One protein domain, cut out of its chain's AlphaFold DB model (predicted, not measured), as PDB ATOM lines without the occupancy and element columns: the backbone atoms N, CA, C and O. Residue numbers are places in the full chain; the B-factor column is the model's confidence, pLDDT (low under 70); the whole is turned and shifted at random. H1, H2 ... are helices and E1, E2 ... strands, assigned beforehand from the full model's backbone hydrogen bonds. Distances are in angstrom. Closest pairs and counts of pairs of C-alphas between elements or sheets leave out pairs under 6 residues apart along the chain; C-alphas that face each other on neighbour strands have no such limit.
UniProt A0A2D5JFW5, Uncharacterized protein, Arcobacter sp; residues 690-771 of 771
ATOM      1  N   LYS A 690     -35.283   9.718 -14.274       93.06
ATOM      2  CA  LYS A 690     -36.743   9.758 -14.373       93.06
ATOM      3  C   LYS A 690     -37.223  11.200 -14.375       93.06
ATOM      4  O   LYS A 690     -36.634  12.058 -13.723       93.06
ATOM      5  N   ARG A 691     -38.327  11.437 -15.075       93.56
ATOM      6  CA  ARG A 691     -39.103  12.670 -14.976       93.56
ATOM      7  C   ARG A 691     -40.383  12.358 -14.225       93.56
ATOM      8  O   ARG A 691     -41.058  11.395 -14.583       93.56
ATOM      9  N   ILE A 692     -40.680  13.155 -13.211       94.56
ATOM     10  CA  ILE A 692     -41.926  13.055 -12.451       94.56
ATOM     11  C   ILE A 692     -42.634  14.397 -12.461       94.56
ATOM     12  O   ILE A 692     -42.016  15.447 -12.657       94.56
ATOM     13  N   GLU A 693     -43.935  14.337 -12.253       95.88
ATOM     14  CA  GLU A 693     -44.813  15.485 -12.194       95.88
ATOM     15  C   GLU A 693     -45.770  15.275 -11.020       95.88
ATOM     16  O   GLU A 693     -46.297  14.177 -10.850       95.88
ATOM     17  N   GLY A 694     -45.936  16.295 -10.183       95.31
ATOM     18  CA  GLY A 694     -46.599  16.147  -8.893       95.31
ATOM     19  C   GLY A 694     -46.599  17.438  -8.082       95.31
ATOM     20  O   GLY A 694     -45.967  18.430  -8.453       95.31
ATOM     21  N   MET A 695     -47.314  17.424  -6.958       96.00
ATOM     22  CA  MET A 695     -47.337  18.553  -6.029       96.00
ATOM     23  C   MET A 695     -46.023  18.605  -5.242       96.00
ATOM     24  O   MET A 695     -45.644  17.623  -4.604       96.00
ATOM     25  N   ALA A 696     -45.329  19.740  -5.283       95.75
ATOM     26  CA  ALA A 696     -44.156  19.994  -4.462       95.75
ATOM     27  C   ALA A 696     -44.577  20.656  -3.146       95.75
ATOM     28  O   ALA A 696     -44.965  21.822  -3.137       95.75
ATOM     29  N   CYS A 697     -44.470  19.916  -2.045       95.62
ATOM     30  CA  CYS A 697     -44.820  20.383  -0.707       95.62
ATOM     31  C   CYS A 697     -43.593  21.008  -0.030       95.62
ATOM     32  O   CYS A 697     -42.622  20.303   0.291       95.62
ATOM     33  N   LEU A 698     -43.622  22.319   0.190       95.31
ATOM     34  CA  LEU A 698     -42.546  23.088   0.799       95.31
ATOM     35  C   LEU A 698     -42.438  22.810   2.299       95.31
ATOM     36  O   LEU A 698     -43.427  22.640   3.017       95.31
ATOM     37  N   LYS A 699     -41.195  22.782   2.776       95.00
ATOM     38  CA  LYS A 699     -40.829  22.507   4.161       95.00
ATOM     39  C   LYS A 699     -39.931  23.615   4.699       95.00
ATOM     40  O   LYS A 699     -39.023  24.101   4.014       95.00
ATOM     41  N   TYR A 700     -40.141  23.957   5.963       92.25
ATOM     42  CA  TYR A 700     -39.424  25.027   6.652       92.25
ATOM     43  C   TYR A 700     -38.852  24.521   7.974       92.25
ATOM     44  O   TYR A 700     -39.520  23.789   8.709       92.25
ATOM     45  N   LYS A 701     -37.618  24.905   8.294       90.56
ATOM     46  CA  LYS A 701     -36.963  24.576   9.562       90.56
ATOM     47  C   LYS A 701     -37.198  25.707  10.561       90.56
ATOM     48  O   LYS A 701     -36.684  26.804  10.378       90.56
ATOM     49  N   GLY A 702     -37.950  25.425  11.623       83.38
ATOM     50  CA  GLY A 702     -37.996  26.283  12.813       83.38
ATOM     51  C   GLY A 702     -37.080  25.748  13.916       83.38
ATOM     52  O   GLY A 702     -36.329  24.801  13.685       83.38
ATOM     53  N   TYR A 703     -37.169  26.323  15.121       78.75
ATOM     54  CA  TYR A 703     -36.269  26.032  16.253       78.75
ATOM     55  C   TYR A 703     -35.937  24.540  16.459       78.75
ATOM     56  O   TYR A 703     -34.763  24.179  16.439       78.75
ATOM     57  N   GLU A 704     -36.944  23.673  16.626       79.50
ATOM     58  CA  GLU A 704     -36.726  22.249  16.962       79.50
ATOM     59  C   GLU A 704     -37.377  21.246  15.992       79.50
ATOM     60  O   GLU A 704     -37.185  20.039  16.134       79.50
ATOM     61  N   ARG A 705     -38.149  21.701  14.994       88.56
ATOM     62  CA  ARG A 705     -38.859  20.806  14.060       88.56
ATOM     63  C   ARG A 705     -39.013  21.392  12.656       88.56
ATOM     64  O   ARG A 705     -38.867  22.596  12.441       88.56
ATOM     65  N   THR A 706     -39.315  20.503  11.712       91.12
ATOM     66  CA  THR A 706     -39.681  20.830  10.328       91.12
ATOM     67  C   THR A 706     -41.193  21.005  10.230       91.12
ATOM     68  O   THR A 706     -41.937  20.212  10.806       91.12
ATOM     69  N   TYR A 707     -41.634  22.011   9.482       89.81
ATOM     70  CA  TYR A 707     -43.038  22.357   9.291       89.81
ATOM     71  C   TYR A 707     -43.425  22.373   7.815       89.81
ATOM     72  O   TYR A 707     -42.610  22.737   6.964       89.81
ATOM     73  N   ASP A 708     -44.678  22.023   7.543       91.06
ATOM     74  CA  ASP A 708     -45.275  22.022   6.207       91.06
ATOM     75  C   ASP A 708     -45.838  23.406   5.869       91.06
ATOM     76  O   ASP A 708     -46.306  24.111   6.768       91.06
ATOM     77  N   PHE A 709     -45.812  23.784   4.587       89.00
ATOM     78  CA  PHE A 709     -46.319  25.073   4.102       89.00
ATOM     79  C   PHE A 709     -47.723  25.387   4.617       89.00
ATOM     80  O   PHE A 709     -47.909  26.404   5.286       89.00
ATOM     81  N   ASP A 710     -48.675  24.475   4.396       86.19
ATOM     82  CA  ASP A 710     -50.069  24.637   4.816       86.19
ATOM     83  C   ASP A 710     -50.208  24.879   6.319       86.19
ATOM     84  O   ASP A 710     -51.030  25.686   6.748       86.19
ATOM     85  N   TYR A 711     -49.393  24.225   7.148       86.38
ATOM     86  CA  TYR A 711     -49.448  24.397   8.600       86.38
ATOM     87  C   TYR A 711     -48.972  25.793   9.026       86.38
ATOM     88  O   TYR A 711     -49.582  26.427   9.889       86.38
ATOM     89  N   ILE A 712     -47.906  26.296   8.399       84.44
ATOM     90  CA  ILE A 712     -47.349  27.617   8.715       84.44
ATOM     91  C   ILE A 712     -48.277  28.734   8.225       84.44
ATOM     92  O   ILE A 712     -48.494  29.713   8.947       84.44
ATOM     93  N   THR A 713     -48.843  28.588   7.027       82.06
ATOM     94  CA  THR A 713     -49.685  29.616   6.400       82.06
ATOM     95  C   THR A 713     -51.101  29.645   6.970       82.06
ATOM     96  O   THR A 713     -51.600  30.729   7.277       82.06
ATOM     97  N   SER A 714     -51.735  28.488   7.198       79.81
ATOM     98  CA  SER A 714     -53.088  28.423   7.778       79.81
ATOM     99  C   SER A 714     -53.119  28.789   9.265       79.81
ATOM    100  O   SER A 714     -54.071  29.424   9.721       79.81
ATOM    101  N   GLY A 715     -52.065  28.448  10.014       71.56
ATOM    102  CA  GLY A 715     -51.943  28.766  11.436       71.56
ATOM    103  C   GLY A 715     -51.509  30.203  11.734       71.56
ATOM    104  O   GLY A 715     -51.664  30.643  12.868       71.56
ATOM    105  N   LYS A 716     -50.964  30.942  10.748       73.56
ATOM    106  CA  LYS A 716     -50.316  32.263  10.933       73.56
ATOM    107  C   LYS A 716     -49.223  32.282  12.018       73.56
ATOM    108  O   LYS A 716     -48.963  33.310  12.629       73.56
ATOM    109  N   ILE A 717     -48.556  31.151  12.226       78.69
ATOM    110  CA  ILE A 717     -47.540  30.943  13.274       78.69
ATOM    111  C   ILE A 717     -46.102  31.178  12.779       78.69
ATOM    112  O   ILE A 717     -45.147  30.890  13.492       78.69
ATOM    113  N   ALA A 718     -45.921  31.674  11.549       77.38
ATOM    114  CA  ALA A 718     -44.602  31.903  10.951       77.38
ATOM    115  C   ALA A 718     -43.699  32.790  11.828       77.38
ATOM    116  O   ALA A 718     -42.550  32.427  12.093       77.38
ATOM    117  N   ASP A 719     -44.251  33.901  12.330       79.12
ATOM    118  CA  ASP A 719     -43.540  34.864  13.177       79.12
ATOM    119  C   ASP A 719     -43.158  34.258  14.538       79.12
ATOM    120  O   ASP A 719     -42.039  34.451  15.009       79.12
ATOM    121  N   GLU A 720     -44.048  33.458  15.140       81.69
ATOM    122  CA  GLU A 720     -43.802  32.753  16.412       81.69
ATOM    123  C   GLU A 720     -42.680  31.711  16.292       81.69
ATOM    124  O   GLU A 720     -41.969  31.423  17.257       81.69
ATOM    125  N   LEU A 721     -42.510  31.146  15.096       81.94
ATOM    126  CA  LEU A 721     -41.510  30.126  14.794       81.94
ATOM    127  C   LEU A 721     -40.204  30.696  14.226       81.94
ATOM    128  O   LEU A 721     -39.263  29.927  14.016       81.94
ATOM    129  N   GLY A 722     -40.139  32.008  13.973       81.38
ATOM    130  CA  GLY A 722     -38.988  32.667  13.351       81.38
ATOM    131  C   GLY A 722     -38.726  32.213  11.911       81.38
ATOM    132  O   GLY A 722     -37.577  32.202  11.470       81.38
ATOM    133  N   VAL A 723     -39.769  31.794  11.190       86.00
ATOM    134  CA  VAL A 723     -39.673  31.221   9.841       86.00
ATOM    135  C   VAL A 723     -40.070  32.257   8.790       86.00
ATOM    136  O   VAL A 723     -41.171  32.795   8.815       86.00
ATOM    137  N   ASP A 724     -39.200  32.480   7.803       87.50
ATOM    138  CA  ASP A 724     -39.505  33.297   6.623       87.50
ATOM    139  C   ASP A 724     -40.213  32.442   5.558       87.50
ATOM    140  O   ASP A 724     -39.575  31.657   4.851       87.50
ATOM    141  N   ILE A 725     -41.536  32.603   5.431       86.19
ATOM    142  CA  ILE A 725     -42.363  31.830   4.485       86.19
ATOM    143  C   ILE A 725     -41.952  32.021   3.020       86.19
ATOM    144  O   ILE A 725     -42.209  31.149   2.194       86.19
ATOM    145  N   THR A 726     -41.246  33.107   2.693       87.00
ATOM    146  CA  THR A 726     -40.738  33.359   1.334       87.00
ATOM    147  C   THR A 726     -39.449  32.596   1.024       87.00
ATOM    148  O   THR A 726     -38.944  32.644  -0.098       87.00
ATOM    149  N   LYS A 727     -38.883  31.888   2.009       90.44
ATOM    150  CA  LYS A 727     -37.606  31.173   1.894       90.44
ATOM    151  C   LYS A 727     -37.730  29.730   2.391       90.44
ATOM    152  O   LYS A 727     -37.145  29.405   3.427       90.44
ATOM    153  N   PRO A 728     -38.416  28.844   1.644       93.62
ATOM    154  CA  PRO A 728     -38.473  27.429   1.999       93.62
ATOM    155  C   PRO A 728     -37.069  26.826   2.126       93.62
ATOM    156  O   PRO A 728     -36.139  27.187   1.395       93.62
ATOM    157  N   ASP A 729     -36.903  25.903   3.073       94.38
ATOM    158  CA  ASP A 729     -35.619  25.241   3.311       94.38
ATOM    159  C   ASP A 729     -35.407  24.036   2.402       94.38
ATOM    160  O   ASP A 729     -34.267  23.709   2.077       94.38
ATOM    161  N   PHE A 730     -36.482  23.367   2.004       95.62
ATOM    162  CA  PHE A 730     -36.510  22.303   1.003       95.62
ATOM    163  C   PHE A 730     -37.965  21.981   0.660       95.62
ATOM    164  O   PHE A 730     -38.883  22.546   1.246       95.62
ATOM    165  N   ALA A 731     -38.182  21.075  -0.283       95.75
ATOM    166  CA  ALA A 731     -39.507  20.555  -0.587       95.75
ATOM    167  C   ALA A 731     -39.440  19.056  -0.851       95.75
ATOM    168  O   ALA A 731     -38.354  18.495  -1.024       95.75
ATOM    169  N   PHE A 732     -40.601  18.418  -0.900       95.50
ATOM    170  CA  PHE A 732     -40.746  17.062  -1.409       95.50
ATOM    171  C   PHE A 732     -41.771  17.043  -2.531       95.50
ATOM    172  O   PHE A 732     -42.814  17.676  -2.419       95.50
ATOM    173  N   ILE A 733     -41.458  16.316  -3.596       95.12
ATOM    174  CA  ILE A 733     -42.418  15.905  -4.619       95.12
ATOM    175  C   ILE A 733     -42.459  14.381  -4.587       95.12
ATOM    176  O   ILE A 733     -41.425  13.727  -4.752       95.12
ATOM    177  N   ASP A 734     -43.628  13.829  -4.275       91.62
ATOM    178  CA  ASP A 734     -43.757  12.454  -3.785       91.62
ATOM    179  C   ASP A 734     -42.741  12.189  -2.647       91.62
ATOM    180  O   ASP A 734     -42.677  12.940  -1.672       91.62
ATOM    181  N   ASP A 735     -41.884  11.178  -2.800       91.50
ATOM    182  CA  ASP A 735     -40.826  10.823  -1.847       91.50
ATOM    183  C   ASP A 735     -39.463  11.485  -2.161       91.50
ATOM    184  O   ASP A 735     -38.443  11.167  -1.537       91.50
ATOM    185  N   TYR A 736     -39.391  12.391  -3.144       94.06
ATOM    186  CA  TYR A 736     -38.127  12.939  -3.641       94.06
ATOM    187  C   TYR A 736     -37.831  14.342  -3.111       94.06
ATOM    188  O   TYR A 736     -38.572  15.298  -3.328       94.06
ATOM    189  N   TYR A 737     -36.684  14.466  -2.444       94.12
ATOM    190  CA  TYR A 737     -36.201  15.716  -1.864       94.12
ATOM    191  C   TYR A 737     -35.785  16.731  -2.938       94.12
ATOM    192  O   TYR A 737     -34.898  16.457  -3.755       94.12
ATOM    193  N   ILE A 738     -36.358  17.933  -2.869       94.94
ATOM    194  CA  ILE A 738     -35.976  19.107  -3.653       94.94
ATOM    195  C   ILE A 738     -35.137  20.043  -2.766       94.94
ATOM    196  O   ILE A 738     -35.646  20.604  -1.791       94.94
ATOM    197  N   PRO A 739     -33.849  20.252  -3.078       93.81
ATOM    198  CA  PRO A 739     -32.974  21.111  -2.288       93.81
ATOM    199  C   PRO A 739     -33.335  22.600  -2.384       93.81
ATOM    200  O   PRO A 739     -33.705  23.096  -3.449       93.81
ATOM    201  N   LYS A 740     -33.070  23.336  -1.292       94.75
ATOM    202  CA  LYS A 740     -33.214  24.801  -1.173       94.75
ATOM    203  C   LYS A 740     -32.785  25.581  -2.413       94.75
ATOM    204  O   LYS A 740     -33.506  26.455  -2.877       94.75
ATOM    205  N   TYR A 741     -31.605  25.267  -2.949       93.19
ATOM    206  CA  TYR A 741     -31.033  26.029  -4.057       93.19
ATOM    207  C   TYR A 741     -31.860  25.907  -5.347       93.19
ATOM    208  O   TYR A 741     -31.875  26.850  -6.131       93.19
ATOM    209  N   LEU A 742     -32.550  24.779  -5.580       94.06
ATOM    210  CA  LEU A 742     -33.435  24.631  -6.739       94.06
ATOM    211  C   LEU A 742     -34.706  25.453  -6.559       94.06
ATOM    212  O   LEU A 742     -35.107  26.142  -7.491       94.06
ATOM    213  N   LEU A 743     -35.285  25.447  -5.358       94.75
ATOM    214  CA  LEU A 743     -36.456  26.267  -5.041       94.75
ATOM    215  C   LEU A 743     -36.147  27.755  -5.216       94.75
ATOM    216  O   LEU A 743     -36.863  28.456  -5.922       94.75
ATOM    217  N   GLN A 744     -35.021  28.212  -4.657       92.56
ATOM    218  CA  GLN A 744     -34.556  29.595  -4.788       92.56
ATOM    219  C   GLN A 744     -34.271  29.975  -6.241       92.56
ATOM    220  O   GLN A 744     -34.651  31.054  -6.676       92.56
ATOM    221  N   LYS A 745     -33.627  29.088  -7.011       93.31
ATOM    222  CA  LYS A 745     -33.326  29.334  -8.428       93.31
ATOM    223  C   LYS A 745     -34.590  29.541  -9.270       93.31
ATOM    224  O   LYS A 745     -34.538  30.283 -10.246       93.31
ATOM    225  N   HIS A 746     -35.690  28.884  -8.908       93.88
ATOM    226  CA  HIS A 746     -36.967  28.950  -9.621       93.88
ATOM    227  C   HIS A 746     -38.017  29.828  -8.915       93.88
ATOM    228  O   HIS A 746     -39.161  29.853  -9.353       93.88
ATOM    229  N   ASN A 747     -37.642  30.568  -7.860       93.19
ATOM    230  CA  ASN A 747     -38.540  31.401  -7.048       93.19
ATOM    231  C   ASN A 747     -39.806  30.668  -6.555       93.19
ATOM    232  O   ASN A 747     -40.890  31.246  -6.520       93.19
ATOM    233  N   ILE A 748     -39.675  29.397  -6.166       94.19
ATOM    234  CA  ILE A 748     -40.788  28.618  -5.608       94.19
ATOM    235  C   ILE A 748     -40.944  28.971  -4.128       94.19
ATOM    236  O   ILE A 748     -40.050  28.683  -3.329       94.19
ATOM    237  N   VAL A 749     -42.063  29.609  -3.780       92.56
ATOM    238  CA  VAL A 749     -42.346  30.128  -2.426       92.56
ATOM    239  C   VAL A 749     -43.679  29.649  -1.844       92.56
ATOM    240  O   VAL A 749     -43.976  29.949  -0.692       92.56
ATOM    241  N   GLU A 750     -44.456  28.890  -2.616       92.00
ATOM    242  CA  GLU A 750     -45.691  28.228  -2.190       92.00
ATOM    243  C   GLU A 750     -45.767  26.800  -2.744       92.00
ATOM    244  O   GLU A 750     -45.065  26.471  -3.710       92.00
ATOM    245  N   ASP A 751     -46.598  25.960  -2.121       94.12
ATOM    246  CA  ASP A 751     -46.884  24.612  -2.618       94.12
ATOM    247  C   ASP A 751     -47.436  24.699  -4.042       94.12
ATOM    248  O   ASP A 751     -48.395  25.422  -4.323       94.12
ATOM    249  N   THR A 752     -46.796  23.993  -4.971       94.56
ATOM    250  CA  THR A 752     -47.106  24.140  -6.393       94.56
ATOM    251  C   THR A 752     -46.841  22.859  -7.167       94.56
ATOM    252  O   THR A 752     -46.012  22.031  -6.786       94.56
ATOM    253  N   TYR A 753     -47.558  22.685  -8.272       95.50
ATOM    254  CA  TYR A 753     -47.409  21.520  -9.130       95.50
ATOM    255  C   TYR A 753     -46.178  21.699 -10.022       95.50
ATOM    256  O   TYR A 753     -46.104  22.647 -10.806       95.50
ATOM    257  N   LEU A 754     -45.196  20.808  -9.891       95.69
ATOM    258  CA  LEU A 754     -43.919  20.895 -10.593       95.69
ATOM    259  C   LEU A 754     -43.678  19.660 -11.452       95.69
ATOM    260  O   LEU A 754     -43.982  18.535 -11.062       95.69
ATOM    261  N   THR A 755     -43.021  19.871 -12.590       96.19
ATOM    262  CA  THR A 755     -42.309  18.804 -13.297       96.19
ATOM    263  C   THR A 755     -40.837  18.859 -12.904       96.19
ATOM    264  O   THR A 755     -40.182  19.893 -13.078       96.19
ATOM    265  N   VAL A 756     -40.287  17.752 -12.405       95.56
ATOM    266  CA  VAL A 756     -38.872  17.671 -12.024       95.56
ATOM    267  C   VAL A 756     -38.152  16.520 -12.717       95.56
ATOM    268  O   VAL A 756     -38.714  15.453 -12.973       95.56
ATOM    269  N   ASP A 757     -36.874  16.748 -12.996       94.94
ATOM    270  CA  ASP A 757     -35.944  15.737 -13.481       94.94
ATOM    271  C   ASP A 757     -35.117  15.205 -12.298       94.94
ATOM    272  O   ASP A 757     -34.496  15.964 -11.539       94.94
ATOM    273  N   ILE A 758     -35.113  13.881 -12.150       94.25
ATOM    274  CA  ILE A 758     -34.460  13.150 -11.065       94.25
ATOM    275  C   ILE A 758     -33.406  12.224 -11.655       94.25
ATOM    276  O   ILE A 758     -33.673  11.509 -12.624       94.25
ATOM    277  N   LEU A 759     -32.231  12.185 -11.034       94.62
ATOM    278  CA  LEU A 759     -31.178  11.230 -11.368       94.62
ATOM    279  C   LEU A 759     -30.782  10.388 -10.158       94.62
ATOM    280  O   LEU A 759     -30.975  10.797  -9.013       94.62
ATOM    281  N   TYR A 760     -30.240   9.199 -10.404       92.69
ATOM    282  CA  TYR A 760     -29.615   8.376  -9.373       92.69
ATOM    283  C   TYR A 760     -28.155   8.802  -9.199       92.69
ATOM    284  O   TYR A 760     -27.411   8.782 -10.173       92.69
ATOM    285  N   ASN A 761     -27.745   9.160  -7.979       87.75
ATOM    286  CA  ASN A 761     -26.410   9.700  -7.676       87.75
ATOM    287  C   ASN A 761     -25.416   8.659  -7.110       87.75
ATOM    288  O   ASN A 761     -24.393   9.018  -6.537       87.75
ATOM    289  N   GLY A 762     -25.728   7.366  -7.229       85.00
ATOM    290  CA  GLY A 762     -24.899   6.271  -6.713       85.00
ATOM    291  C   GLY A 762     -25.445   5.690  -5.410       85.00
ATOM    292  O   GLY A 762     -25.379   4.478  -5.209       85.00
ATOM    293  N   GLU A 763     -26.102   6.516  -4.596       87.06
ATOM    294  CA  GLU A 763     -26.693   6.113  -3.313       87.06
ATOM    295  C   GLU A 763     -28.218   6.249  -3.304       87.06
ATOM    296  O   GLU A 763     -28.934   5.371  -2.822       87.06
ATOM    297  N   LYS A 764     -28.734   7.357  -3.843       90.12
ATOM    298  CA  LYS A 764     -30.160   7.691  -3.833       90.12
ATOM    299  C   LYS A 764     -30.572   8.465  -5.077       90.12
ATOM    300  O   LYS A 764     -29.754   8.962  -5.847       90.12
ATOM    301  N   TRP A 765     -31.879   8.566  -5.270       92.62
ATOM    302  CA  TRP A 765     -32.456   9.441  -6.282       92.62
ATOM    303  C   TRP A 765     -32.474  10.883  -5.772       92.62
ATOM    304  O   TRP A 765     -32.859  11.135  -4.630       92.62
ATOM    305  N   GLN A 766     -32.049  11.820  -6.613       92.50
ATOM    306  CA  GLN A 766     -31.952  13.238  -6.292       92.50
ATOM    307  C   GLN A 766     -32.572  14.084  -7.401       92.50
ATOM    308  O   GLN A 766     -32.238  13.934  -8.579       92.50
ATOM    309  N   VAL A 767     -33.434  15.022  -7.005       94.38
ATOM    310  CA  VAL A 767     -33.935  16.062  -7.904       94.38
ATOM    311  C   VAL A 767     -32.792  17.017  -8.220       94.38
ATOM    312  O   VAL A 767     -32.197  17.605  -7.313       94.38
ATOM    313  N   PHE A 768     -32.473  17.166  -9.504       93.06
ATOM    314  CA  PHE A 768     -31.373  18.026  -9.949       93.06
ATOM    315  C   PHE A 768     -31.843  19.205 -10.810       93.06
ATOM    316  O   PHE A 768     -31.090  20.167 -10.975       93.06
ATOM    317  N   LYS A 769     -33.077  19.161 -11.330       93.81
ATOM    318  CA  LYS A 769     -33.641  20.216 -12.177       93.81
ATOM    319  C   LYS A 769     -35.165  20.294 -12.044       93.81
ATOM    320  O   LYS A 769     -35.845  19.273 -12.081       93.81
ATOM    321  N   ILE A 770     -35.677  21.519 -11.928       93.94
ATOM    322  CA  ILE A 770     -37.100  21.862 -12.064       93.94
ATOM    323  C   ILE A 770     -37.293  22.401 -13.489       93.94
ATOM    324  O   ILE A 770     -36.400  23.082 -14.010       93.94
ATOM    325  N   LYS A 771     -38.383  22.012 -14.148       88.50
ATOM    326  CA  LYS A 771     -38.671  22.373 -15.542       88.50
ATOM    327  C   LYS A 771     -39.319  23.734 -15.701       88.50
ATOM    328  O   LYS A 771     -40.128  24.103 -14.827       88.50
TER     329      LYS A 771
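This is residues 690 to 771 of the 771 residues of an uncharacterized protein of Arcobacter sp (UniProt A0A2D5JFW5). Picture a small, nearly closed barrel of five strands, E1, E3, E4, E6 and E5, in which E4 and E6 meet without being neighbours in the sheet, and the short helix H2 caps one end. The long strand E1 runs on out of the barrel to pair with E2, and there, with H1 and a long winding link, it makes an arm that gives the domain its length. The printed part has 82 residues with six named strands and two named helices, class mixed: along the chain the hairpin of E1 and E2 is followed by H1, then come the hairpin of E3 and E4, the helix H2 and the hairpin of E5 and E6; the strands form one branched, strongly twisted sheet whose neighbour pairs are antiparallel, with E1 the neighbour of E2, of E3 and of E5. The whole is compact, with a radius of gyration of the C-alphas of 13.0 A, but its outline is elongated, spanning 39 by 24 by 20 A.

Start with E1, residues 690 to 701, which bends by 82 degrees at residue 693 and has three neighbours, in staggered pairing. At its far end it forms a hairpin with E2, residues 706 to 708, where N 700 and O 707 are 2.9 A apart. Next comes H1, residues 709 to 715, which only grazes the sheet; the closest C-alphas of E1 and H1 are those of Leu 698 and Phe 709, 5.4 A apart. On the other side of E1 from E2 look for E3, residues 730 to 733, antiparallel to E1, with N 697 and O 732 at 2.8 A. E3 forms a hairpin with E4, residues 736 to 739, with N 738 and O 731 at 2.8 A. H2, residues 740 to 745, is on the sheet at a height over the sheet of 6.6 A, only just over none of its strands, with 2 of its 6 C-alphas falling on E6, residues 765 to 770. E5, residues 752 to 760, is antiparallel to E1, with N 696 and O 752 at 2.8 A, and forms a hairpin with E6, with N 766 and O 759 at 2.8 A. The closest C-alphas of E4 and E6 are those of Ile 738 and Val 767, 5.6 A apart. H1 and H2 are apart; in both, each O i to N i+4 pair is within hydrogen-bond range.

Find C-alpha 690 at (-36.743, 9.758, -14.373); from there E1 runs 28.2 A to C-alpha 701 at (-36.963, 24.576, 9.562). H1 measures 10.0 A, and E5 23.7 A with a bend of 54 degrees at residue 755. E6 runs 14.5 A and ends at C-alpha 770, (-37.100, 21.862, -12.064).

The two C-alphas farthest apart are those of Lys 716 and Gly 762, 40.4 A. The printed part has no cut, and Lys 771 is the chain's last residue. The link from H1 to E3, residues 716 to 729, is long. The mean pLDDT of the printed part is 90.4, and no printed residue is under 70.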